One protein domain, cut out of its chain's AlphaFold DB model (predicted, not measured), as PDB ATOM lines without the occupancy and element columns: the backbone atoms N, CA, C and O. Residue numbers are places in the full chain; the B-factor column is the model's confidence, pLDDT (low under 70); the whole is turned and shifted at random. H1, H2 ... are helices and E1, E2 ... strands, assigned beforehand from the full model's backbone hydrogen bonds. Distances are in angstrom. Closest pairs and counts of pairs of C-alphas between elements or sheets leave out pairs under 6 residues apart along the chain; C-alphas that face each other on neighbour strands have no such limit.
ATOM      1  N   TRP A 117     -26.095   4.162 -55.031       97.12
ATOM      2  CA  TRP A 117     -26.599   3.395 -53.903       97.12
ATOM      3  C   TRP A 117     -28.103   3.563 -53.755       97.12
ATOM      4  O   TRP A 117     -28.621   4.670 -53.635       97.12
ATOM      5  N   HIS A 118     -28.817   2.440 -53.747       97.06
ATOM      6  CA  HIS A 118     -30.265   2.406 -53.614       97.06
ATOM      7  C   HIS A 118     -30.681   1.945 -52.209       97.06
ATOM      8  O   HIS A 118     -30.817   0.752 -51.937       97.06
ATOM      9  N   PHE A 119     -30.904   2.901 -51.307       97.31
ATOM     10  CA  PHE A 119     -31.395   2.665 -49.951       97.31
ATOM     11  C   PHE A 119     -32.912   2.832 -49.901       97.31
ATOM     12  O   PHE A 119     -33.447   3.941 -49.948       97.31
ATOM     13  N   HIS A 120     -33.628   1.717 -49.791       96.25
ATOM     14  CA  HIS A 120     -35.085   1.729 -49.767       96.25
ATOM     15  C   HIS A 120     -35.653   0.909 -48.614       96.25
ATOM     16  O   HIS A 120     -35.155  -0.172 -48.300       96.25
ATOM     17  N   GLN A 121     -36.728   1.434 -48.023       95.75
ATOM     18  CA  GLN A 121     -37.693   0.691 -47.218       95.75
ATOM     19  C   GLN A 121     -39.103   1.191 -47.520       95.75
ATOM     20  O   GLN A 121     -39.323   2.398 -47.664       95.75
ATOM     21  N   ALA A 122     -40.069   0.279 -47.583       93.25
ATOM     22  CA  ALA A 122     -41.473   0.636 -47.752       93.25
ATOM     23  C   ALA A 122     -41.971   1.513 -46.579       93.25
ATOM     24  O   ALA A 122     -41.378   1.485 -45.497       93.25
ATOM     25  N   PRO A 123     -43.058   2.286 -46.746       92.19
ATOM     26  CA  PRO A 123     -43.754   2.898 -45.617       92.19
ATOM     27  C   PRO A 123     -44.301   1.799 -44.689       92.19
ATOM     28  O   PRO A 123     -45.254   1.104 -45.041       92.19
ATOM     29  N   GLN A 124     -43.689   1.601 -43.516       90.62
ATOM     30  CA  GLN A 124     -44.044   0.494 -42.616       90.62
ATOM     31  C   GLN A 124     -45.116   0.852 -41.586       90.62
ATOM     32  O   GLN A 124     -45.542  -0.011 -40.821       90.62
ATOM     33  N   PHE A 125     -45.578   2.097 -41.511       85.56
ATOM     34  CA  PHE A 125     -46.539   2.503 -40.489       85.56
ATOM     35  C   PHE A 125     -47.988   2.181 -40.877       85.56
ATOM     36  O   PHE A 125     -48.439   2.379 -42.004       85.56
ATOM     37  N   ARG A 126     -48.747   1.682 -39.902       89.00
ATOM     38  CA  ARG A 126     -50.200   1.502 -39.994       89.00
ATOM     39  C   ARG A 126     -50.906   2.850 -39.795       89.00
ATOM     40  O   ARG A 126     -50.310   3.759 -39.219       89.00
ATOM     41  N   PRO A 127     -52.208   2.967 -40.124       87.06
ATOM     42  CA  PRO A 127     -52.994   4.164 -39.802       87.06
ATOM     43  C   PRO A 127     -52.975   4.555 -38.313       87.06
ATOM     44  O   PRO A 127     -53.216   5.707 -37.975       87.06
ATOM     45  N   SER A 128     -52.668   3.611 -37.414       88.38
ATOM     46  CA  SER A 128     -52.485   3.865 -35.981       88.38
ATOM     47  C   SER A 128     -51.149   4.531 -35.614       88.38
ATOM     48  O   SER A 128     -50.930   4.820 -34.440       88.38
ATOM     49  N   GLY A 129     -50.231   4.713 -36.567       85.31
ATOM     50  CA  GLY A 129     -48.854   5.162 -36.325       85.31
ATOM     51  C   GLY A 129     -47.918   4.073 -35.782       85.31
ATOM     52  O   GLY A 129     -46.745   4.340 -35.545       85.31
ATOM     53  N   VAL A 130     -48.415   2.845 -35.592       93.38
ATOM     54  CA  VAL A 130     -47.598   1.685 -35.201       93.38
ATOM     55  C   VAL A 130     -46.963   1.078 -36.449       93.38
ATOM     56  O   VAL A 130     -47.661   0.769 -37.418       93.38
ATOM     57  N   TYR A 131     -45.651   0.889 -36.415       95.19
ATOM     58  CA  TYR A 131     -44.873   0.243 -37.459       95.19
ATOM     59  C   TYR A 131     -45.189  -1.252 -37.527       95.19
ATOM     60  O   TYR A 131     -45.355  -1.930 -36.511       95.19
ATOM     61  N   LYS A 132     -45.299  -1.772 -38.746       94.12
ATOM     62  CA  LYS A 132     -45.478  -3.193 -39.031       94.12
ATOM     63  C   LYS A 132     -44.226  -3.987 -38.658       94.12
ATOM     64  O   LYS A 132     -44.370  -5.091 -38.149       94.12
ATOM     65  N   ASP A 133     -43.047  -3.435 -38.924       91.38
ATOM     66  CA  ASP A 133     -41.750  -4.037 -38.634       91.38
ATOM     67  C   ASP A 133     -40.679  -2.958 -38.391       91.38
ATOM     68  O   ASP A 133     -40.920  -1.762 -38.569       91.38
ATOM     69  N   GLU A 134     -39.502  -3.388 -37.938       93.56
ATOM     70  CA  GLU A 134     -38.386  -2.505 -37.585       93.56
ATOM     71  C   GLU A 134     -37.356  -2.334 -38.713       93.56
ATOM     72  O   GLU A 134     -36.305  -1.737 -38.479       93.56
ATOM     73  N   TRP A 135     -37.597  -2.848 -39.927       95.00
ATOM     74  CA  TRP A 135     -36.591  -2.855 -41.003       95.00
ATOM     75  C   TRP A 135     -35.980  -1.481 -41.336       95.00
ATOM     76  O   TRP A 135     -34.763  -1.434 -41.549       95.00
ATOM     77  N   PRO A 136     -36.738  -0.360 -41.321       95.38
ATOM     78  CA  PRO A 136     -36.174   0.983 -41.481       95.38
ATOM     79  C   PRO A 136     -35.076   1.323 -40.475       95.38
ATOM     80  O   PRO A 136     -34.173   2.090 -40.798       95.38
ATOM     81  N   PHE A 137     -35.124   0.740 -39.279       97.00
ATOM     82  CA  PHE A 137     -34.204   1.035 -38.183       97.00
ATOM     83  C   PHE A 137     -33.135  -0.051 -38.037       97.00
ATOM     84  O   PHE A 137     -31.965   0.265 -37.843       97.00
ATOM     85  N   LEU A 138     -33.496  -1.327 -38.210       96.06
ATOM     86  CA  LEU A 138     -32.568  -2.455 -38.094       96.06
ATOM     87  C   LEU A 138     -31.363  -2.311 -39.024       96.06
ATOM     88  O   LEU A 138     -30.238  -2.543 -38.596       96.06
ATOM     89  N   HIS A 139     -31.566  -1.864 -40.263       96.31
ATOM     90  CA  HIS A 139     -30.476  -1.661 -41.221       96.31
ATOM     91  C   HIS A 139     -29.529  -0.497 -40.867       96.31
ATOM     92  O   HIS A 139     -28.492  -0.333 -41.512       96.31
ATOM     93  N   VAL A 140     -29.833   0.284 -39.826       97.81
ATOM     94  CA  VAL A 140     -28.903   1.260 -39.249       97.81
ATOM     95  C   VAL A 140     -27.953   0.594 -38.259       97.81
ATOM     96  O   VAL A 140     -26.746   0.802 -38.351       97.81
ATOM     97  N   TYR A 141     -28.445  -0.216 -37.321       95.50
ATOM     98  CA  TYR A 141     -27.632  -0.677 -36.182       95.50
ATOM     99  C   TYR A 141     -27.342  -2.183 -36.154       95.50
ATOM    100  O   TYR A 141     -26.488  -2.608 -35.380       95.50
ATOM    101  N   ASN A 142     -28.002  -2.991 -36.984       94.19
ATOM    102  CA  ASN A 142     -27.822  -4.440 -37.018       94.19
ATOM    103  C   ASN A 142     -27.112  -4.888 -38.304       94.19
ATOM    104  O   ASN A 142     -27.631  -4.720 -39.408       94.19
ATOM    105  N   GLY A 143     -25.926  -5.476 -38.157       90.56
ATOM    106  CA  GLY A 143     -25.107  -5.963 -39.262       90.56
ATOM    107  C   GLY A 143     -23.788  -6.566 -38.783       90.56
ATOM    108  O   GLY A 143     -23.356  -6.335 -37.655       90.56
ATOM    109  N   SER A 144     -23.149  -7.352 -39.651       88.62
ATOM    110  CA  SER A 144     -21.822  -7.930 -39.414       88.62
ATOM    111  C   SER A 144     -20.949  -7.666 -40.635       88.62
ATOM    112  O   SER A 144     -20.966  -8.419 -41.607       88.62
ATOM    113  N   PHE A 145     -20.227  -6.546 -40.603       92.88
ATOM    114  CA  PHE A 145     -19.385  -6.083 -41.703       92.88
ATOM    115  C   PHE A 145     -17.943  -5.950 -41.218       92.88
ATOM    116  O   PHE A 145     -17.669  -5.271 -40.226       92.88
ATOM    117  N   TYR A 146     -17.009  -6.614 -41.904       91.25
ATOM    118  CA  TYR A 146     -15.605  -6.659 -41.491       91.25
ATOM    119  C   TYR A 146     -15.006  -5.250 -41.402       91.25
ATOM    120  O   TYR A 146     -14.915  -4.538 -42.398       91.25
ATOM    121  N   GLY A 147     -14.598  -4.851 -40.195       91.56
ATOM    122  CA  GLY A 147     -13.996  -3.543 -39.936       91.56
ATOM    123  C   GLY A 147     -14.983  -2.380 -39.784       91.56
ATOM    124  O   GLY A 147     -14.525  -1.252 -39.600       91.56
ATOM    125  N   TYR A 148     -16.300  -2.610 -39.808       94.12
ATOM    126  CA  TYR A 148     -17.325  -1.567 -39.652       94.12
ATOM    127  C   TYR A 148     -18.294  -1.883 -38.509       94.12
ATOM    128  O   TYR A 148     -18.392  -3.021 -38.051       94.12
ATOM    129  N   LYS A 149     -19.000  -0.857 -38.023       92.62
ATOM    130  CA  LYS A 149     -20.018  -0.989 -36.969       92.62
ATOM    131  C   LYS A 149     -21.422  -0.726 -37.511       92.62
ATOM    132  O   LYS A 149     -21.592   0.111 -38.391       92.62
ATOM    133  N   GLY A 150     -22.420  -1.386 -36.928       95.31
ATOM    134  CA  GLY A 150     -23.826  -1.194 -37.277       95.31
ATOM    135  C   GLY A 150     -24.266  -1.957 -38.529       95.31
ATOM    136  O   GLY A 150     -23.617  -2.902 -38.975       95.31
ATOM    137  N   GLY A 151     -25.415  -1.552 -39.059       96.81
ATOM    138  CA  GLY A 151     -26.008  -2.077 -40.283       96.81
ATOM    139  C   GLY A 151     -25.520  -1.355 -41.544       96.81
ATOM    140  O   GLY A 151     -24.743  -0.400 -41.454       96.81
ATOM    141  N   PRO A 152     -25.975  -1.790 -42.732       96.69
ATOM    142  CA  PRO A 152     -25.494  -1.283 -44.017       96.69
ATOM    143  C   PRO A 152     -25.591   0.244 -44.168       96.69
ATOM    144  O   PRO A 152     -24.693   0.845 -44.752       96.69
ATOM    145  N   TYR A 153     -26.609   0.897 -43.599       97.81
ATOM    146  CA  TYR A 153     -26.730   2.358 -43.680       97.81
ATOM    147  C   TYR A 153     -25.647   3.084 -42.866       97.81
ATOM    148  O   TYR A 153     -25.107   4.093 -43.311       97.81
ATOM    149  N   SER A 154     -25.264   2.534 -41.709       97.56
ATOM    150  CA  SER A 154     -24.139   3.058 -40.921       97.56
ATOM    151  C   SER A 154     -22.796   2.794 -41.592       97.56
ATOM    152  O   SER A 154     -21.881   3.609 -41.475       97.56
ATOM    153  N   VAL A 155     -22.651   1.655 -42.277       96.81
ATOM    154  CA  VAL A 155     -21.437   1.332 -43.041       96.81
ATOM    155  C   VAL A 155     -21.223   2.352 -44.153       96.81
ATOM    156  O   VAL A 155     -20.110   2.853 -44.292       96.81
ATOM    157  N   HIS A 156     -22.281   2.703 -44.891       96.38
ATOM    158  CA  HIS A 156     -22.217   3.697 -45.967       96.38
ATOM    159  C   HIS A 156     -21.661   5.043 -45.492       96.38
ATOM    160  O   HIS A 156     -20.678   5.548 -46.025       96.38
ATOM    161  N   VAL A 157     -22.211   5.573 -44.399       95.75
ATOM    162  CA  VAL A 157     -21.718   6.814 -43.783       95.75
ATOM    163  C   VAL A 157     -20.258   6.685 -43.321       95.75
ATOM    164  O   VAL A 157     -19.456   7.598 -43.523       95.75
ATOM    165  N   GLN A 158     -19.880   5.550 -42.726       95.69
ATOM    166  CA  GLN A 158     -18.497   5.310 -42.297       95.69
ATOM    167  C   GLN A 158     -17.508   5.257 -43.469       95.69
ATOM    168  O   GLN A 158     -16.339   5.584 -43.273       95.69
ATOM    169  N   LEU A 159     -17.933   4.845 -44.669       94.50
ATOM    170  CA  LEU A 159     -17.070   4.849 -45.854       94.50
ATOM    171  C   LEU A 159     -16.677   6.275 -46.239       94.50
ATOM    172  O   LEU A 159     -15.486   6.550 -46.372       94.50
ATOM    173  N   HIS A 160     -17.650   7.189 -46.299       95.19
ATOM    174  CA  HIS A 160     -17.403   8.617 -46.539       95.19
ATOM    175  C   HIS A 160     -16.455   9.228 -45.496       95.19
ATOM    176  O   HIS A 160     -15.566  10.003 -45.839       95.19
ATOM    177  N   GLN A 161     -16.565   8.819 -44.229       91.81
ATOM    178  CA  GLN A 161     -15.666   9.284 -43.161       91.81
ATOM    179  C   GLN A 161     -14.233   8.735 -43.281       91.81
ATOM    180  O   GLN A 161     -13.280   9.388 -42.854       91.81
ATOM    181  N   ARG A 162     -14.064   7.518 -43.813       93.50
ATOM    182  CA  ARG A 162     -12.760   6.834 -43.893       93.50
ATOM    183  C   ARG A 162     -12.016   7.070 -45.199       93.50
ATOM    184  O   ARG A 162     -10.803   6.864 -45.226       93.50
ATOM    185  N   VAL A 163     -12.716   7.464 -46.259       91.75
ATOM    186  CA  VAL A 163     -12.144   7.673 -47.592       91.75
ATOM    187  C   VAL A 163     -12.356   9.134 -48.006       91.75
ATOM    188  O   VAL A 163     -13.343   9.454 -48.670       91.75
ATOM    189  N   PRO A 164     -11.440  10.046 -47.624       85.62
ATOM    190  CA  PRO A 164     -11.558  11.456 -47.973       85.62
ATOM    191  C   PRO A 164     -11.643  11.667 -49.485       85.62
ATOM    192  O   PRO A 164     -10.847  11.118 -50.246       85.62
ATOM    193  N   GLY A 165     -12.591  12.496 -49.918       88.12
ATOM    194  CA  GLY A 165     -12.788  12.821 -51.332       88.12
ATOM    195  C   GLY A 165     -13.544  11.761 -52.138       88.12
ATOM    196  O   GLY A 165     -13.715  11.959 -53.341       88.12
ATOM    197  N   TRP A 166     -14.012  10.679 -51.505       92.25
ATOM    198  CA  TRP A 166     -14.975   9.770 -52.122       92.25
ATOM    199  C   TRP A 166     -16.238  10.535 -52.532       92.25
ATOM    200  O   TRP A 166     -16.717  11.397 -51.792       92.25
ATOM    201  N   ARG A 167     -16.738  10.244 -53.736       94.94
ATOM    202  CA  ARG A 167     -17.973  10.819 -54.266       94.94
ATOM    203  C   ARG A 167     -18.825   9.745 -54.906       94.94
ATOM    204  O   ARG A 167     -18.327   8.980 -55.730       94.94
ATOM    205  N   ASP A 168     -20.102   9.733 -54.567       96.69
ATOM    206  CA  ASP A 168     -21.080   8.803 -55.112       96.69
ATOM    207  C   ASP A 168     -22.464   9.447 -55.267       96.69
ATOM    208  O   ASP A 168     -22.633  10.667 -55.174       96.69
ATOM    209  N   VAL A 169     -23.439   8.619 -55.630       97.50
ATOM    210  CA  VAL A 169     -24.824   9.012 -55.842       97.50
ATOM    211  C   VAL A 169     -25.703   8.210 -54.892       97.50
ATOM    212  O   VAL A 169     -25.762   6.984 -54.976       97.50
ATOM    213  N   ASP A 170     -26.436   8.911 -54.036       97.62
ATOM    214  CA  ASP A 170     -27.231   8.314 -52.972       97.62
ATOM    215  C   ASP A 170     -28.722   8.485 -53.227       97.62
ATOM    216  O   ASP A 170     -29.252   9.593 -53.333       97.62
ATOM    217  N   HIS A 171     -29.435   7.365 -53.245       97.94
ATOM    218  CA  HIS A 171     -30.884   7.340 -53.159       97.94
ATOM    219  C   HIS A 171     -31.310   6.825 -51.785       97.94
ATOM    220  O   HIS A 171     -31.295   5.618 -51.544       97.94
ATOM    221  N   PHE A 172     -31.779   7.719 -50.916       97.94
ATOM    222  CA  PHE A 172     -32.581   7.349 -49.749       97.94
ATOM    223  C   PHE A 172     -34.055   7.533 -50.094       97.94
ATOM    224  O   PHE A 172     -34.485   8.653 -50.382       97.94
ATOM    225  N   SER A 173     -34.841   6.451 -50.080       97.81
ATOM    226  CA  SER A 173     -36.245   6.556 -50.482       97.81
ATOM    227  C   SER A 173     -37.002   7.536 -49.575       97.81
ATOM    228  O   SER A 173     -36.769   7.549 -48.362       97.81
ATOM    229  N   PRO A 174     -37.943   8.335 -50.111       98.12
ATOM    230  CA  PRO A 174     -38.653   9.329 -49.304       98.12
ATOM    231  C   PRO A 174     -39.374   8.709 -48.099       98.12
ATOM    232  O   PRO A 174     -39.333   9.253 -46.997       98.12
ATOM    233  N   SER A 175     -39.954   7.520 -48.279       97.12
ATOM    234  CA  SER A 175     -40.536   6.716 -47.201       97.12
ATOM    235  C   SER A 175     -39.538   6.356 -46.098       97.12
ATOM    236  O   SER A 175     -39.902   6.350 -44.927       97.12
ATOM    237  N   LEU A 176     -38.288   6.027 -46.431       98.06
ATOM    238  CA  LEU A 176     -37.255   5.693 -45.449       98.06
ATOM    239  C   LEU A 176     -36.877   6.941 -44.643       98.06
ATOM    240  O   LEU A 176     -36.859   6.896 -43.414       98.06
ATOM    241  N   LEU A 177     -36.649   8.059 -45.338       98.38
ATOM    242  CA  LEU A 177     -36.303   9.338 -44.717       98.38
ATOM    243  C   LEU A 177     -37.383   9.823 -43.749       98.38
ATOM    244  O   LEU A 177     -37.068  10.226 -42.631       98.38
ATOM    245  N   GLU A 178     -38.656   9.750 -44.142       97.31
ATOM    246  CA  GLU A 178     -39.762  10.144 -43.269       97.31
ATOM    247  C   GLU A 178     -39.825   9.271 -42.006       97.31
ATOM    248  O   GLU A 178     -40.000   9.781 -40.898       97.31
ATOM    249  N   GLN A 179     -39.618   7.959 -42.142       97.12
ATOM    250  CA  GLN A 179     -39.604   7.042 -41.001       97.12
ATOM    251  C   GLN A 179     -38.441   7.334 -40.044       97.12
ATOM    252  O   GLN A 179     -38.631   7.290 -38.827       97.12
ATOM    253  N   TRP A 180     -37.263   7.689 -40.561       98.19
ATOM    254  CA  TRP A 180     -36.135   8.122 -39.730       98.19
ATOM    255  C   TRP A 180     -36.411   9.428 -38.999       98.19
ATOM    256  O   TRP A 180     -36.177   9.498 -37.795       98.19
ATOM    257  N   VAL A 181     -36.951  10.438 -39.686       98.19
ATOM    258  CA  VAL A 181     -37.333  11.710 -39.053       98.19
ATOM    259  C   VAL A 181     -38.346  11.466 -37.935       98.19
ATOM    260  O   VAL A 181     -38.125  11.893 -36.803       98.19
ATOM    261  N   ASN A 182     -39.399  10.693 -38.211       96.44
ATOM    262  CA  ASN A 182     -40.414  10.348 -37.219       96.44
ATOM    263  C   ASN A 182     -39.815   9.622 -36.006       96.44
ATOM    264  O   ASN A 182     -40.160   9.944 -34.867       96.44
ATOM    265  N   ALA A 183     -38.909   8.666 -36.236       97.19
ATOM    266  CA  ALA A 183     -38.243   7.940 -35.162       97.19
ATOM    267  C   ALA A 183     -37.353   8.852 -34.309       97.19
ATOM    268  O   ALA A 183     -37.398   8.760 -33.087       97.19
ATOM    269  N   VAL A 184     -36.591   9.757 -34.925       98.44
ATOM    270  CA  VAL A 184     -35.741  10.718 -34.203       98.44
ATOM    271  C   VAL A 184     -36.575  11.682 -33.359       98.44
ATOM    272  O   VAL A 184     -36.206  11.980 -32.225       98.44
ATOM    273  N   GLU A 185     -37.710  12.151 -33.876       97.62
ATOM    274  CA  GLU A 185     -38.567  13.101 -33.159       97.62
ATOM    275  C   GLU A 185     -39.382  12.451 -32.033       97.62
ATOM    276  O   GLU A 185     -39.578  13.051 -30.975       97.62
ATOM    277  N   ARG A 186     -39.918  11.247 -32.271       96.62
ATOM    278  CA  ARG A 186     -40.997  10.668 -31.444       96.62
ATOM    279  C   ARG A 186     -40.704   9.260 -30.946       96.62
ATOM    280  O   ARG A 186     -41.473   8.727 -30.146       96.62
ATOM    281  N   GLY A 187     -39.592   8.668 -31.369       97.00
ATOM    282  CA  GLY A 187     -39.351   7.243 -31.225       97.00
ATOM    283  C   GLY A 187     -40.202   6.442 -32.207       97.00
ATOM    284  O   GLY A 187     -40.897   6.992 -33.065       97.00
ATOM    285  N   TYR A 188     -40.173   5.122 -32.079       96.62
ATOM    286  CA  TYR A 188     -40.979   4.233 -32.910       96.62
ATOM    287  C   TYR A 188     -41.592   3.103 -32.085       96.62
ATOM    288  O   TYR A 188     -41.152   2.783 -30.980       96.62
ATOM    289  N   ARG A 189     -42.668   2.518 -32.609       96.25
ATOM    290  CA  ARG A 189     -43.419   1.444 -31.952       96.25
ATOM    291  C   ARG A 189     -43.798   0.385 -32.966       96.25
ATOM    292  O   ARG A 189     -44.331   0.750 -34.008       96.25
ATOM    293  N   THR A 190     -43.591  -0.882 -32.634       94.94
ATOM    294  CA  THR A 190     -44.201  -2.024 -33.328       94.94
ATOM    295  C   THR A 190     -45.285  -2.648 -32.447       94.94
ATOM    296  O   THR A 190     -45.674  -2.064 -31.432       94.94
ATOM    297  N   ALA A 191     -45.820  -3.809 -32.832       92.69
ATOM    298  CA  ALA A 191     -46.732  -4.551 -31.963       92.69
ATOM    299  C   ALA A 191     -46.010  -5.152 -30.739       92.69
ATOM    300  O   ALA A 191     -46.636  -5.377 -29.706       92.69
ATOM    301  N   GLU A 192     -44.703  -5.384 -30.850       93.25
ATOM    302  CA  GLU A 192     -43.876  -6.081 -29.868       93.25
ATOM    303  C   GLU A 192     -43.072  -5.119 -28.994       93.25
ATOM    304  O   GLU A 192     -42.812  -5.418 -27.828       93.25
ATOM    305  N   ILE A 193     -42.661  -3.968 -29.540       94.31
ATOM    306  CA  ILE A 193     -41.754  -3.058 -28.844       94.31
ATOM    307  C   ILE A 193     -42.162  -1.588 -28.951       94.31
ATOM    308  O   ILE A 193     -42.810  -1.145 -29.898       94.31
ATOM    309  N   SER A 194     -41.710  -0.801 -27.976       96.62
ATOM    310  CA  SER A 194     -41.795   0.658 -27.983       96.62
ATOM    311  C   SER A 194     -40.422   1.231 -27.669       96.62
ATOM    312  O   SER A 194     -39.869   0.958 -26.606       96.62
ATOM    313  N   VAL A 195     -39.894   2.044 -28.577       97.50
ATOM    314  CA  VAL A 195     -38.540   2.594 -28.512       97.50
ATOM    315  C   VAL A 195     -38.627   4.115 -28.415       97.50
ATOM    316  O   VAL A 195     -39.094   4.746 -29.362       97.50
ATOM    317  N   PRO A 196     -38.250   4.726 -27.279       97.88
ATOM    318  CA  PRO A 196     -38.326   6.176 -27.107       97.88
ATOM    319  C   PRO A 196     -37.221   6.915 -27.892       97.88
ATOM    320  O   PRO A 196     -36.188   6.314 -28.187       97.88
ATOM    321  N   PRO A 197     -37.371   8.231 -28.157       97.31
ATOM    322  CA  PRO A 197     -36.379   9.036 -28.886       97.31
ATOM    323  C   PRO A 197     -34.937   8.975 -28.353       97.31
ATOM    324  O   PRO A 197     -33.986   9.119 -29.111       97.31
ATOM    325  N   GLY A 198     -34.764   8.791 -27.040       97.06
ATOM    326  CA  GLY A 198     -33.449   8.747 -26.388       97.06
ATOM    327  C   GLY A 198     -32.787   7.366 -26.351       97.06
ATOM    328  O   GLY A 198     -31.711   7.230 -25.776       97.06
ATOM    329  N   ASP A 199     -33.426   6.330 -26.901       98.44
ATOM    330  CA  ASP A 199     -32.856   4.982 -26.968       98.44
ATOM    331  C   ASP A 199     -31.653   4.944 -27.925       98.44
ATOM    332  O   ASP A 199     -31.660   5.598 -28.971       98.44
ATOM    333  N   ALA A 200     -30.639   4.135 -27.605       97.50
ATOM    334  CA  ALA A 200     -29.428   3.994 -28.415       97.50
ATOM    335  C   ALA A 200     -29.718   3.655 -29.891       97.50
ATOM    336  O   ALA A 200     -28.996   4.107 -30.777       97.50
ATOM    337  N   ARG A 201     -30.801   2.916 -30.172       97.69
ATOM    338  CA  ARG A 201     -31.239   2.604 -31.544       97.69
ATOM    339  C   ARG A 201     -31.672   3.847 -32.313       97.69
ATOM    340  O   ARG A 201     -31.290   4.012 -33.466       97.69
ATOM    341  N   VAL A 202     -32.444   4.731 -31.681       98.44
ATOM    342  CA  VAL A 202     -32.893   5.985 -32.305       98.44
ATOM    343  C   VAL A 202     -31.730   6.964 -32.442       98.44
ATOM    344  O   VAL A 202     -31.616   7.632 -33.466       98.44
ATOM    345  N   LEU A 203     -30.825   7.008 -31.462       98.44
ATOM    346  CA  LEU A 203     -29.610   7.819 -31.557       98.44
ATOM    347  C   LEU A 203     -28.717   7.377 -32.727       98.44
ATOM    348  O   LEU A 203     -28.194   8.237 -33.430       98.44
ATOM    349  N   ALA A 204     -28.619   6.073 -33.003       98.31
ATOM    350  CA  ALA A 204     -27.916   5.573 -34.185       98.31
ATOM    351  C   ALA A 204     -28.597   6.011 -35.498       98.31
ATOM    352  O   ALA A 204     -27.923   6.425 -36.438       98.31
ATOM    353  N   VAL A 205     -29.937   5.980 -35.564       98.69
ATOM    354  CA  VAL A 205     -30.697   6.510 -36.718       98.69
ATOM    355  C   VAL A 205     -30.425   8.003 -36.902       98.69
ATOM    356  O   VAL A 205     -30.198   8.454 -38.024       98.69
ATOM    357  N   LYS A 206     -30.400   8.763 -35.802       98.75
ATOM    358  CA  LYS A 206     -30.073  10.189 -35.817       98.75
ATOM    359  C   LYS A 206     -28.670  10.439 -36.372       98.75
ATOM    360  O   LYS A 206     -28.514  11.310 -37.218       98.75
ATOM    361  N   GLU A 207     -27.677   9.675 -35.923       98.44
ATOM    362  CA  GLU A 207     -26.286   9.802 -36.368       98.44
ATOM    363  C   GLU A 207     -26.142   9.561 -37.877       98.44
ATOM    364  O   GLU A 207     -25.506  10.357 -38.572       98.44
ATOM    365  N   VAL A 208     -26.786   8.513 -38.407       98.50
ATOM    366  CA  VAL A 208     -26.792   8.240 -39.853       98.50
ATOM    367  C   VAL A 208     -27.495   9.351 -40.625       98.50
ATOM    368  O   VAL A 208     -26.960   9.824 -41.625       98.50
ATOM    369  N   LEU A 209     -28.661   9.806 -40.160       98.62
ATOM    370  CA  LEU A 209     -29.415  10.873 -40.819       98.62
ATOM    371  C   LEU A 209     -28.642  12.203 -40.841       98.62
ATOM    372  O   LEU A 209     -28.603  12.879 -41.867       98.62
ATOM    373  N   ASP A 210     -28.014  12.579 -39.726       98.56
ATOM    374  CA  ASP A 210     -27.199  13.794 -39.642       98.56
ATOM    375  C   ASP A 210     -25.947  13.696 -40.518       98.56
ATOM    376  O   ASP A 210     -25.582  14.665 -41.183       98.56
ATOM    377  N   SER A 211     -25.327  12.519 -40.580       97.62
ATOM    378  CA  SER A 211     -24.171  12.306 -41.448       97.62
ATOM    379  C   SER A 211     -24.549  12.338 -42.925       97.62
ATOM    380  O   SER A 211     -23.841  12.957 -43.710       97.62
ATOM    381  N   ALA A 212     -25.686  11.751 -43.313       97.56
ATOM    382  CA  ALA A 212     -26.193  11.835 -44.683       97.56
ATOM    383  C   ALA A 212     -26.455  13.294 -45.102       97.56
ATOM    384  O   ALA A 212     -26.115  13.692 -46.215       97.56
ATOM    385  N   ARG A 213     -26.992  14.123 -44.192       98.06
ATOM    386  CA  ARG A 213     -27.135  15.575 -44.413       98.06
ATOM    387  C   ARG A 213     -25.787  16.261 -44.613       98.06
ATOM    388  O   ARG A 213     -25.661  17.066 -45.530       98.06
ATOM    389  N   ALA A 214     -24.801  15.957 -43.769       97.06
ATOM    390  CA  ALA A 214     -23.466  16.544 -43.868       97.06
ATOM    391  C   ALA A 214     -22.780  16.163 -45.189       97.06
ATOM    392  O   ALA A 214     -22.354  17.045 -45.928       97.06
ATOM    393  N   ILE A 215     -22.787  14.873 -45.541       96.50
ATOM    394  CA  ILE A 215     -22.238  14.351 -46.801       96.50
ATOM    395  C   ILE A 215     -22.880  15.058 -48.005       96.50
ATOM    396  O   ILE A 215     -22.174  15.518 -48.904       96.50
ATOM    397  N   ALA A 216     -24.209  15.202 -48.013       96.19
ATOM    398  CA  ALA A 216     -24.917  15.895 -49.088       96.19
ATOM    399  C   ALA A 216     -24.586  17.398 -49.152       96.19
ATOM    400  O   ALA A 216     -24.440  17.953 -50.241       96.19
ATOM    401  N   ALA A 217     -24.466  18.070 -48.003       96.31
ATOM    402  CA  ALA A 217     -24.131  19.493 -47.930       96.31
ATOM    403  C   ALA A 217     -22.690  19.782 -48.384       96.31
ATOM    404  O   ALA A 217     -22.431  20.816 -48.999       96.31
ATOM    405  N   GLU A 218     -21.766  18.861 -48.115       95.19
ATOM    406  CA  GLU A 218     -20.351  18.954 -48.493       95.19
ATOM    407  C   GLU A 218     -20.084  18.511 -49.943       95.19
ATOM    408  O   GLU A 218     -18.968  18.659 -50.447       95.19
ATOM    409  N   GLY A 219     -21.099  17.989 -50.641       94.94
ATOM    410  CA  GLY A 219     -20.964  17.467 -52.003       94.94
ATOM    411  C   GLY A 219     -20.227  16.126 -52.075       94.94
ATOM    412  O   GLY A 219     -19.673  15.791 -53.124       94.94
ATOM    413  N   GLY A 220     -20.203  15.375 -50.969       95.75
ATOM    414  CA  GLY A 220     -19.723  13.995 -50.926       95.75
ATOM    415  C   GLY A 220     -20.671  13.036 -51.648       95.75
ATOM    416  O   GLY A 220     -20.205  12.110 -52.293       95.75
ATOM    417  N   ALA A 221     -21.980  13.300 -51.642       96.44
ATOM    418  CA  ALA A 221     -22.951  12.516 -52.404       96.44
ATOM    419  C   ALA A 221     -23.908  13.409 -53.204       96.44
ATOM    420  O   ALA A 221     -24.439  14.397 -52.684       96.44
ATOM    421  N   GLU A 222     -24.171  13.041 -54.459       97.25
ATOM    422  CA  GLU A 222     -25.306  13.580 -55.214       97.25
ATOM    423  C   GLU A 222     -26.585  12.831 -54.829       97.25
ATOM    424  O   GLU A 222     -26.635  11.604 -54.849       97.25
ATOM    425  N   LEU A 223     -27.641  13.568 -54.487       97.94
ATOM    426  CA  LEU A 223     -28.898  12.969 -54.049       97.94
ATOM    427  C   LEU A 223     -29.804  12.623 -55.232       97.94
ATOM    428  O   LEU A 223     -30.094  13.473 -56.080       97.94
ATOM    429  N   LEU A 224     -30.354  11.411 -55.207       98.25
ATOM    430  CA  LEU A 224     -31.499  11.017 -56.021       98.25
ATOM    431  C   LEU A 224     -32.786  11.095 -55.207       98.25
ATOM    432  O   LEU A 224     -32.852  10.671 -54.054       98.25
ATOM    433  N   GLY A 225     -33.845  11.572 -55.852       97.81
ATOM    434  CA  GLY A 225     -35.200  11.410 -55.350       97.81
ATOM    435  C   GLY A 225     -35.864  10.147 -55.883       97.81
ATOM    436  O   GLY A 225     -35.289   9.401 -56.668       97.81
ATOM    437  N   SER A 226     -37.109   9.918 -55.490       97.75
ATOM    438  CA  SER A 226     -37.996   8.929 -56.107       97.75
ATOM    439  C   SER A 226     -39.432   9.238 -55.696       97.75
ATOM    440  O   SER A 226     -39.683  10.225 -55.005       97.75
ATOM    441  N   VAL A 227     -40.380   8.410 -56.118       97.88
ATOM    442  CA  VAL A 227     -41.746   8.430 -55.587       97.88
ATOM    443  C   VAL A 227     -41.779   7.925 -54.143       97.88
ATOM    444  O   VAL A 227     -40.952   7.107 -53.736       97.88
ATOM    445  N   TYR A 228     -42.742   8.412 -53.363       96.88
ATOM    446  CA  TYR A 228     -42.832   8.139 -51.930       96.88
ATOM    447  C   TYR A 228     -42.919   6.644 -51.582       96.88
ATOM    448  O   TYR A 228     -42.107   6.156 -50.800       96.88
ATOM    449  N   ALA A 229     -43.867   5.907 -52.165       92.75
ATOM    450  CA  ALA A 229     -44.133   4.510 -51.817       92.75
ATOM    451  C   ALA A 229     -43.339   3.505 -52.668       92.75
ATOM    452  O   ALA A 229     -43.615   2.309 -52.607       92.75
ATOM    453  N   HIS A 230     -42.366   3.974 -53.459       95.75
ATOM    454  CA  HIS A 230     -41.575   3.136 -54.366       95.75
ATOM    455  C   HIS A 230     -42.438   2.317 -55.351       95.75
ATOM    456  O   HIS A 230     -42.142   1.174 -55.694       95.75
ATOM    457  N   THR A 231     -43.541   2.918 -55.806       94.88
ATOM    458  CA  THR A 231     -44.468   2.338 -56.783       94.88
ATOM    459  C   THR A 231     -43.749   1.977 -58.089       94.88
ATOM    460  O   THR A 231     -43.051   2.813 -58.655       94.88
ATOM    461  N   ILE A 232     -43.969   0.771 -58.632       96.25
ATOM    462  CA  ILE A 232     -43.387   0.333 -59.918       96.25
ATOM    463  C   ILE A 232     -44.036   1.110 -61.077       96.25
ATOM    464  O   ILE A 232     -45.077   0.726 -61.619       96.25
ATOM    465  N   LEU A 233     -43.431   2.242 -61.436       97.06
ATOM    466  CA  LEU A 233     -44.079   3.277 -62.244       97.06
ATOM    467  C   LEU A 233     -44.420   2.827 -63.660       97.06
ATOM    468  O   LEU A 233     -45.539   3.060 -64.124       97.06
ATOM    469  N   GLY A 234     -43.478   2.189 -64.359       96.38
ATOM    470  CA  GLY A 234     -43.725   1.775 -65.735       96.38
ATOM    471  C   GLY A 234     -44.782   0.674 -65.831       96.38
ATOM    472  O   GLY A 234     -45.619   0.723 -66.732       96.38
ATOM    473  N   PHE A 235     -44.835  -0.236 -64.851       96.94
ATOM    474  CA  PHE A 235     -45.901  -1.233 -64.747       96.94
ATOM    475  C   PHE A 235     -47.264  -0.570 -64.514       96.94
ATOM    476  O   PHE A 235     -48.224  -0.860 -65.230       96.94
ATOM    477  N   LEU A 236     -47.348   0.367 -63.560       97.44
ATOM    478  CA  LEU A 236     -48.586   1.095 -63.278       97.44
ATOM    479  C   LEU A 236     -49.088   1.847 -64.518       97.44
ATOM    480  O   LEU A 236     -50.276   1.781 -64.835       97.44
ATOM    481  N   LEU A 237     -48.196   2.529 -65.242       97.94
ATOM    482  CA  LEU A 237     -48.544   3.218 -66.484       97.94
ATOM    483  C   LEU A 237     -49.067   2.239 -67.535       97.94
ATOM    484  O   LEU A 237     -50.181   2.426 -68.025       97.94
ATOM    485  N   GLN A 238     -48.326   1.163 -67.802       97.75
ATOM    486  CA  GLN A 238     -48.706   0.153 -68.784       97.75
ATOM    487  C   GLN A 238     -50.086  -0.458 -68.482       97.75
ATOM    488  O   GLN A 238     -50.939  -0.549 -69.367       97.75
ATOM    489  N   GLU A 239     -50.339  -0.850 -67.233       98.06
ATOM    490  CA  GLU A 239     -51.616  -1.455 -66.839       98.06
ATOM    491  C   GLU A 239     -52.764  -0.443 -66.802       98.06
ATOM    492  O   GLU A 239     -53.894  -0.757 -67.190       98.06
ATOM    493  N   SER A 240     -52.493   0.792 -66.381       98.00
ATOM    494  CA  SER A 240     -53.500   1.855 -66.353       98.00
ATOM    495  C   SER A 240     -53.976   2.250 -67.752       98.00
ATOM    496  O   SER A 240     -55.155   2.556 -67.942       98.00
ATOM    497  N   GLU A 241     -53.088   2.209 -68.746       96.81
ATOM    498  CA  GLU A 241     -53.412   2.515 -70.137       96.81
ATOM    499  C   GLU A 241     -54.313   1.454 -70.752       96.81
ATOM    500  O   GLU A 241     -55.353   1.802 -71.314       96.81
ATOM    501  N   LYS A 242     -53.996   0.170 -70.543       97.50
ATOM    502  CA  LYS A 242     -54.851  -0.953 -70.969       97.50
ATOM    503  C   LYS A 242     -56.269  -0.857 -70.402       97.50
ATOM    504  O   LYS A 242     -57.224  -1.288 -71.039       97.50
ATOM    505  N   ARG A 243     -56.407  -0.286 -69.204       97.62
ATOM    506  CA  ARG A 243     -57.680  -0.133 -68.482       97.62
ATOM    507  C   ARG A 243     -58.388   1.199 -68.755       97.62
ATOM    508  O   ARG A 243     -59.405   1.474 -68.128       97.62
ATOM    509  N   GLY A 244     -57.857   2.047 -69.640       97.69
ATOM    510  CA  GLY A 244     -58.452   3.348 -69.969       97.69
ATOM    511  C   GLY A 244     -58.345   4.406 -68.860       97.69
ATOM    512  O   GLY A 244     -58.960   5.465 -68.962       97.69
ATOM    513  N   ILE A 245     -57.544   4.162 -67.817       98.00
ATOM    514  CA  ILE A 245     -57.361   5.056 -66.658       98.00
ATOM    515  C   ILE A 245     -55.978   5.725 -66.625       98.00
ATOM    516  O   ILE A 245     -55.592   6.326 -65.623       98.00
ATOM    517  N   GLY A 246     -55.232   5.689 -67.735       97.31
ATOM    518  CA  GLY A 246     -53.873   6.237 -67.816       97.31
ATOM    519  C   GLY A 246     -53.756   7.721 -67.445       97.31
ATOM    520  O   GLY A 246     -52.734   8.148 -66.915       97.31
ATOM    521  N   ARG A 247     -54.808   8.530 -67.650       97.38
ATOM    522  CA  ARG A 247     -54.814   9.937 -67.204       97.38
ATOM    523  C   ARG A 247     -54.733  10.053 -65.679       97.38
ATOM    524  O   ARG A 247     -53.983  10.891 -65.189       97.38
ATOM    525  N   LEU A 248     -55.486   9.222 -64.957       97.56
ATOM    526  CA  LEU A 248     -55.469   9.196 -63.496       97.56
ATOM    527  C   LEU A 248     -54.112   8.705 -62.983       97.56
ATOM    528  O   LEU A 248     -53.534   9.341 -62.111       97.56
ATOM    529  N   ALA A 249     -53.568   7.636 -63.570       97.75
ATOM    530  CA  ALA A 249     -52.256   7.119 -63.181       97.75
ATOM    531  C   ALA A 249     -51.145   8.162 -63.362       97.75
ATOM    532  O   ALA A 249     -50.377   8.399 -62.438       97.75
ATOM    533  N   ARG A 250     -51.103   8.861 -64.505       97.75
ATOM    534  CA  ARG A 250     -50.125   9.943 -64.726       97.75
ATOM    535  C   ARG A 250     -50.257  11.070 -63.701       97.75
ATOM    536  O   ARG A 250     -49.236  11.583 -63.250       97.75
ATOM    537  N   PHE A 251     -51.484  11.445 -63.329       97.38
ATOM    538  CA  PHE A 251     -51.722  12.441 -62.281       97.38
ATOM    539  C   PHE A 251     -51.167  11.978 -60.927       97.38
ATOM    540  O   PHE A 251     -50.396  12.710 -60.313       97.38
ATOM    541  N   LEU A 252     -51.503  10.755 -60.504       97.50
ATOM    542  CA  LEU A 252     -51.054  10.201 -59.224       97.50
ATOM    543  C   LEU A 252     -49.532  10.055 -59.162       97.50
ATOM    544  O   LEU A 252     -48.932  10.471 -58.181       97.50
ATOM    545  N   ILE A 253     -48.905   9.552 -60.229       98.06
ATOM    546  CA  ILE A 253     -47.444   9.421 -60.305       98.06
ATOM    547  C   ILE A 253     -46.770  10.792 -60.230       98.06
ATOM    548  O   ILE A 253     -45.783  10.950 -59.521       98.06
ATOM    549  N   SER A 254     -47.295  11.795 -60.941       97.94
ATOM    550  CA  SER A 254     -46.721  13.148 -60.913       97.94
ATOM    551  C   SER A 254     -46.814  13.762 -59.515       97.94
ATOM    552  O   SER A 254     -45.856  14.369 -59.045       97.94
ATOM    553  N   TRP A 255     -47.951  13.576 -58.839       97.88
ATOM    554  CA  TRP A 255     -48.141  14.017 -57.458       97.88
ATOM    555  C   TRP A 255     -47.183  13.300 -56.497       97.88
ATOM    556  O   TRP A 255     -46.474  13.956 -55.737       97.88
ATOM    557  N   GLU A 256     -47.110  11.970 -56.575       97.69
ATOM    558  CA  GLU A 256     -46.266  11.151 -55.700       97.69
ATOM    559  C   GLU A 256     -44.774  11.458 -55.900       97.69
ATOM    560  O   GLU A 256     -44.006  11.489 -54.937       97.69
ATOM    561  N   LEU A 257     -44.363  11.733 -57.142       98.44
ATOM    562  CA  LEU A 257     -42.999  12.139 -57.464       98.44
ATOM    563  C   LEU A 257     -42.668  13.500 -56.853       98.44
ATOM    564  O   LEU A 257     -41.631  13.636 -56.211       98.44
ATOM    565  N   GLN A 258     -43.538  14.500 -57.017       98.06
ATOM    566  CA  GLN A 258     -43.319  15.815 -56.405       98.06
ATOM    567  C   GLN A 258     -43.202  15.723 -54.889       98.06
ATOM    568  O   GLN A 258     -42.332  16.368 -54.302       98.06
ATOM    569  N   GLU A 259     -44.043  14.901 -54.269       98.00
ATOM    570  CA  GLU A 259     -44.009  14.695 -52.830       98.00
ATOM    571  C   GLU A 259     -42.711  14.018 -52.380       98.00
ATOM    572  O   GLU A 259     -42.059  14.480 -51.444       98.00
ATOM    573  N   GLY A 260     -42.269  12.987 -53.100       98.25
ATOM    574  CA  GLY A 260     -40.999  12.336 -52.816       98.25
ATOM    575  C   GLY A 260     -39.793  13.271 -52.970       98.25
ATOM    576  O   GLY A 260     -38.954  13.344 -52.070       98.25
ATOM    577  N   LEU A 261     -39.741  14.066 -54.047       98.44
ATOM    578  CA  LEU A 261     -38.708  15.094 -54.247       98.44
ATOM    579  C   LEU A 261     -38.712  16.140 -53.122       98.44
ATOM    580  O   LEU A 261     -37.649  16.547 -52.647       98.44
ATOM    581  N   ARG A 262     -39.904  16.570 -52.686       98.50
ATOM    582  CA  ARG A 262     -40.088  17.536 -51.595       98.50
ATOM    583  C   ARG A 262     -39.547  16.993 -50.275       98.50
ATOM    584  O   ARG A 262     -38.852  17.723 -49.574       98.50
ATOM    585  N   ILE A 263     -39.844  15.736 -49.944       98.56
ATOM    586  CA  ILE A 263     -39.364  15.093 -48.714       98.56
ATOM    587  C   ILE A 263     -37.838  15.017 -48.715       98.56
ATOM    588  O   ILE A 263     -37.217  15.455 -47.750       98.56
ATOM    589  N   VAL A 264     -37.220  14.550 -49.806       98.50
ATOM    590  CA  VAL A 264     -35.751  14.482 -49.894       98.50
ATOM    591  C   VAL A 264     -35.130  15.868 -49.716       98.50
ATOM    592  O   VAL A 264     -34.231  16.032 -48.893       98.50
ATOM    593  N   GLN A 265     -35.667  16.886 -50.400       98.25
ATOM    594  CA  GLN A 265     -35.202  18.266 -50.258       98.25
ATOM    595  C   GLN A 265     -35.315  18.783 -48.820       98.25
ATOM    596  O   GLN A 265     -34.396  19.427 -48.324       98.25
ATOM    597  N   GLN A 266     -36.433  18.523 -48.145       98.50
ATOM    598  CA  GLN A 266     -36.637  18.985 -46.774       98.50
ATOM    599  C   GLN A 266     -35.746  18.266 -45.767       98.50
ATOM    600  O   GLN A 266     -35.267  18.888 -44.821       98.50
ATOM    601  N   VAL A 267     -35.541  16.962 -45.949       98.56
ATOM    602  CA  VAL A 267     -34.812  16.142 -44.983       98.56
ATOM    603  C   VAL A 267     -33.302  16.265 -45.166       98.56
ATOM    604  O   VAL A 267     -32.596  16.340 -44.162       98.56
ATOM    605  N   LEU A 268     -32.814  16.303 -46.410       98.06
ATOM    606  CA  LEU A 268     -31.384  16.298 -46.743       98.06
ATOM    607  C   LEU A 268     -30.859  17.652 -47.253       98.06
ATOM    608  O   LEU A 268     -29.665  17.798 -47.486       98.06
ATOM    609  N   GLY A 269     -31.726  18.657 -47.399       95.94
ATOM    610  CA  GLY A 269     -31.354  20.054 -47.651       95.94
ATOM    611  C   GLY A 269     -31.240  20.459 -49.123       95.94
ATOM    612  O   GLY A 269     -31.378  21.641 -49.430       95.94
ATOM    613  N   ASN A 270     -31.065  19.508 -50.045       92.62
ATOM    614  CA  ASN A 270     -30.901  19.778 -51.477       92.62
ATOM    615  C   ASN A 270     -32.009  19.126 -52.307       92.62
ATOM    616  O   ASN A 270     -32.378  17.976 -52.075       92.62
ATOM    617  N   ARG A 271     -32.535  19.850 -53.304       94.81
ATOM    618  CA  ARG A 271     -33.494  19.271 -54.254       94.81
ATOM    619  C   ARG A 271     -32.757  18.301 -55.187       94.81
ATOM    620  O   ARG A 271     -31.817  18.743 -55.848       94.81
ATOM    621  N   PRO A 272     -33.182  17.031 -55.291       97.31
ATOM    622  CA  PRO A 272     -32.578  16.092 -56.230       97.31
ATOM    623  C   PRO A 272     -32.736  16.549 -57.681       97.31
ATOM    624  O   PRO A 272     -33.819  16.986 -58.079       97.31
ATOM    625  N   ARG A 273     -31.666  16.407 -58.470       97.44
ATOM    626  CA  ARG A 273     -31.686  16.602 -59.931       97.44
ATOM    627  C   ARG A 273     -32.009  15.304 -60.658       97.44
ATOM    628  O   ARG A 273     -32.676  15.322 -61.691       97.44
ATOM    629  N   GLY A 274     -31.561  14.181 -60.104       98.12
ATOM    630  CA  GLY A 274     -31.879  12.849 -60.589       98.12
ATOM    631  C   GLY A 274     -32.944  12.148 -59.760       98.12
ATOM    632  O   GLY A 274     -33.237  12.523 -58.620       98.12
ATOM    633  N   VAL A 275     -33.496  11.080 -60.329       97.94
ATOM    634  CA  VAL A 275     -34.361  10.147 -59.604       97.94
ATOM    635  C   VAL A 275     -33.923   8.704 -59.781       97.94
ATOM    636  O   VAL A 275     -33.428   8.302 -60.834       97.94
ATOM    637  N   TRP A 276     -34.170   7.902 -58.756       97.94
ATOM    638  CA  TRP A 276     -34.221   6.460 -58.882       97.94
ATOM    639  C   TRP A 276     -35.608   6.053 -59.385       97.94
ATOM    640  O   TRP A 276     -36.610   6.259 -58.691       97.94
ATOM    641  N   THR A 277     -35.675   5.471 -60.583       97.31
ATOM    642  CA  THR A 277     -36.911   4.854 -61.078       97.31
ATOM    643  C   THR A 277     -37.105   3.514 -60.367       97.31
ATOM    644  O   THR A 277     -36.253   2.642 -60.538       97.31
ATOM    645  N   PRO A 278     -38.197   3.315 -59.600       96.44
ATOM    646  CA  PRO A 278     -38.425   2.074 -58.865       96.44
ATOM    647  C   PRO A 278     -38.317   0.833 -59.751       96.44
ATOM    648  O   PRO A 278     -38.952   0.753 -60.809       96.44
ATOM    649  N   GLU A 279     -37.484  -0.113 -59.313       94.38
ATOM    650  CA  GLU A 279     -37.144  -1.360 -60.018       94.38
ATOM    651  C   GLU A 279     -36.623  -1.172 -61.450       94.38
ATOM    652  O   GLU A 279     -36.650  -2.105 -62.251       94.38
ATOM    653  N   MET A 280     -36.205   0.051 -61.803       95.12
ATOM    654  CA  MET A 280     -35.809   0.450 -63.157       95.12
ATOM    655  C   MET A 280     -36.864   0.100 -64.227       95.12
ATOM    656  O   MET A 280     -36.571   0.065 -65.422       95.12
ATOM    657  N   PHE A 281     -38.123  -0.117 -63.819       95.62
ATOM    658  CA  PHE A 281     -39.193  -0.515 -64.726       95.62
ATOM    659  C   PHE A 281     -39.696   0.710 -65.492       95.62
ATOM    660  O   PHE A 281     -40.431   1.555 -64.968       95.62
ATOM    661  N   TRP A 282     -39.324   0.783 -66.768       96.31
ATOM    662  CA  TRP A 282     -39.484   1.981 -67.581       96.31
ATOM    663  C   TRP A 282     -40.761   2.012 -68.431       96.31
ATOM    664  O   TRP A 282     -41.220   1.001 -68.959       96.31
ATOM    665  N   HIS A 283     -41.309   3.215 -68.620       96.62
ATOM    666  CA  HIS A 283     -42.353   3.509 -69.601       96.62
ATOM    667  C   HIS A 283     -42.140   4.908 -70.188       96.62
ATOM    668  O   HIS A 283     -41.845   5.848 -69.455       96.62
ATOM    669  N   MET A 284     -42.359   5.095 -71.495       96.19
ATOM    670  CA  MET A 284     -42.008   6.351 -72.185       96.19
ATOM    671  C   MET A 284     -42.759   7.591 -71.684       96.19
ATOM    672  O   MET A 284     -42.245   8.705 -71.776       96.19
ATOM    673  N   HIS A 285     -43.946   7.431 -71.096       96.62
ATOM    674  CA  HIS A 285     -44.634   8.554 -70.451       96.62
ATOM    675  C   HIS A 285     -43.899   9.115 -69.223       96.62
ATOM    676  O   HIS A 285     -44.155  10.266 -68.863       96.62
ATOM    677  N   LEU A 286     -42.962   8.368 -68.625       97.75
ATOM    678  CA  LEU A 286     -42.127   8.873 -67.535       97.75
ATOM    679  C   LEU A 286     -41.228  10.022 -67.984       97.75
ATOM    680  O   LEU A 286     -41.026  10.936 -67.197       97.75
ATOM    681  N   VAL A 287     -40.798  10.069 -69.253       97.56
ATOM    682  CA  VAL A 287     -40.013  11.199 -69.786       97.56
ATOM    683  C   VAL A 287     -40.730  12.525 -69.539       97.56
ATOM    684  O   VAL A 287     -40.140  13.477 -69.030       97.56
ATOM    685  N   LYS A 288     -42.024  12.589 -69.877       97.44
ATOM    686  CA  LYS A 288     -42.820  13.807 -69.703       97.44
ATOM    687  C   LYS A 288     -43.015  14.131 -68.222       97.44
ATOM    688  O   LYS A 288     -42.805  15.275 -67.839       97.44
ATOM    689  N   ILE A 289     -43.372  13.130 -67.415       98.19
ATOM    690  CA  ILE A 289     -43.613  13.289 -65.973       98.19
ATOM    691  C   ILE A 289     -42.354  13.798 -65.256       98.19
ATOM    692  O   ILE A 289     -42.426  14.742 -64.471       98.19
ATOM    693  N   TYR A 290     -41.200  13.198 -65.549       98.25
ATOM    694  CA  TYR A 290     -39.912  13.555 -64.956       98.25
ATOM    695  C   TYR A 290     -39.500  14.965 -65.368       98.25
ATOM    696  O   TYR A 290     -39.238  15.804 -64.507       98.25
ATOM    697  N   ARG A 291     -39.568  15.278 -66.667       97.88
ATOM    698  CA  ARG A 291     -39.246  16.616 -67.174       97.88
ATOM    699  C   ARG A 291     -40.129  17.701 -66.555       97.88
ATOM    700  O   ARG A 291     -39.621  18.731 -66.130       97.88
ATOM    701  N   GLU A 292     -41.444  17.482 -66.494       97.62
ATOM    702  CA  GLU A 292     -42.385  18.426 -65.867       97.62
ATOM    703  C   GLU A 292     -42.151  18.570 -64.359       97.62
ATOM    704  O   GLU A 292     -42.542  19.573 -63.768       97.62
ATOM    705  N   SER A 293     -41.460  17.602 -63.753       96.88
ATOM    706  CA  SER A 293     -41.105  17.607 -62.339       96.88
ATOM    707  C   SER A 293     -39.752  18.244 -62.012       96.88
ATOM    708  O   SER A 293     -39.403  18.351 -60.830       96.88
ATOM    709  N   GLY A 294     -39.015  18.692 -63.034       96.62
ATOM    710  CA  GLY A 294     -37.661  19.231 -62.897       96.62
ATOM    711  C   GLY A 294     -36.590  18.157 -62.701       96.62
ATOM    712  O   GLY A 294     -35.516  18.468 -62.203       96.62
ATOM    713  N   VAL A 295     -36.888  16.904 -63.055       98.06
ATOM    714  CA  VAL A 295     -35.923  15.801 -63.037       98.06
ATOM    715  C   VAL A 295     -35.115  15.832 -64.331       98.06
ATOM    716  O   VAL A 295     -35.679  15.850 -65.426       98.06
ATOM    717  N   GLU A 296     -33.795  15.820 -64.194       98.25
ATOM    718  CA  GLU A 296     -32.836  15.922 -65.293       98.25
ATOM    719  C   GLU A 296     -32.363  14.552 -65.786       98.25
ATOM    720  O   GLU A 296     -32.095  14.383 -66.976       98.25
ATOM    721  N   TYR A 297     -32.279  13.563 -64.892       97.62
ATOM    722  CA  TYR A 297     -31.814  12.221 -65.230       97.62
ATOM    723  C   TYR A 297     -32.435  11.137 -64.340       97.62
ATOM    724  O   TYR A 297     -33.005  11.400 -63.281       97.62
ATOM    725  N   THR A 298     -32.324   9.889 -64.787       97.38
ATOM    726  CA  THR A 298     -32.658   8.691 -64.010       97.38
ATOM    727  C   THR A 298     -31.635   7.605 -64.299       97.38
ATOM    728  O   THR A 298     -30.947   7.651 -65.319       97.38
ATOM    729  N   VAL A 299     -31.574   6.608 -63.425       93.12
ATOM    730  CA  VAL A 299     -30.820   5.371 -63.647       93.12
ATOM    731  C   VAL A 299     -31.764   4.294 -64.187       93.12
ATOM    732  O   VAL A 299     -32.898   4.188 -63.715       93.12
ATOM    733  N   LEU A 300     -31.311   3.557 -65.202       91.44
ATOM    734  CA  LEU A 300     -31.984   2.421 -65.840       91.44
ATOM    735  C   LEU A 300     -30.951   1.302 -66.062       91.44
ATOM    736  O   LEU A 300     -29.751   1.588 -66.088       91.44
TER     737      LEU A 300
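AT A GLANCE: This is residues 117 to 300 of the 301 residues of an uncharacterized protein of Thermofilum sp (UniProt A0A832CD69). A small, strongly twisted wall of five short strands has its helices in two groups, H1 to H4 and H5 to H7, and the long helix H6 reaches from its own group to H3 and H4. H5 folds back into H6 as a helical hairpin, and H7 packs on both. The printed part has 184 residues, with seven named helices and five named strands in the order E1 H1 H2 E2 H3 H4 E3 H5 H6 E4 H7 E5. The parallel sheet has the order E1 E2 E3 E4 E5, and the class is mixed, helices and strands. The whole is compact, with a radius of gyration of the C-alphas of 17.2 A and spans of 50 by 43 by 28 A.

HOW THE PARTS SIT: Start at edge strand E1, residues 117 to 119; its neighbour E2, residues 168 to 172, is parallel at 15 degrees, with N 117 and O 169 within hydrogen-bond range at 2.8 A. E3, residues 221 to 225, is parallel to E2 at 36 degrees, with N 222 and O 168 at 2.9 A. E3 and E4, residues 274 to 276, meet only at a point, where the facing C-alphas of Gly 225 and Val 275 are 4.5 A apart. E4 and edge strand E5, residues 297 to 299, are parallel at 28 degrees, with N 275 and O 297 at 3.0 A. H1, residues 135 to 141, is not on the sheet and touches H2, residues 152 to 162, closest at the C-alphas of Val 140 and Tyr 153, 5.1 A. H3, residues 174 to 186, touches H4, residues 200 to 218, opposite ways at a steep tilt of 53 degrees, closest at the C-alphas of Val 184 and Val 202, 5.8 A. H6, residues 246 to 268, is on the sheet at a height of 8.0 A and touches H4 about perpendicular, at 85 degrees, closest at the C-alphas of Arg 213 and Leu 268, 4.9 A. H5, residues 233 to 242, makes a hairpin with H6 at a shallow tilt of 15 degrees, closest at the C-alphas of Ser 240 and Gly 246, 4.6 A. H7, residues 285 to 292, touches H6, closest at the C-alphas of Ser 254 and Ile 289, 5.9 A. Three strand-helix-strand units, parallel neighbour strands with helices between, have right-handed crossovers: E1, H1 H2, E2; E2, H3 H4, E3; and E4, H7, E5. In H2 to H7 every O i to N i+4 pair is within hydrogen-bond range; H1 has 1 of 3, and 2 of 4 O i to N i+3 pairs.

IN THESE COORDINATES: Find C-alpha 117 at (-26.599, 3.395, -53.903), where E1 begins. H4 runs 26.6 A from C-alpha 200 at (-29.428, 3.994, -28.415). H6 runs 32.4 A to C-alpha 268 at (-31.384, 16.298, -46.743).

THE WHOLE: The C-alphas of Gly 147 and Gly 244, the two farthest apart, are 54.1 A apart. The printed part has no cut; the links E1 to H1 and H3 to H4 are long. Mean pLDDT of the printed part is 96.1, and no printed residue is under 70.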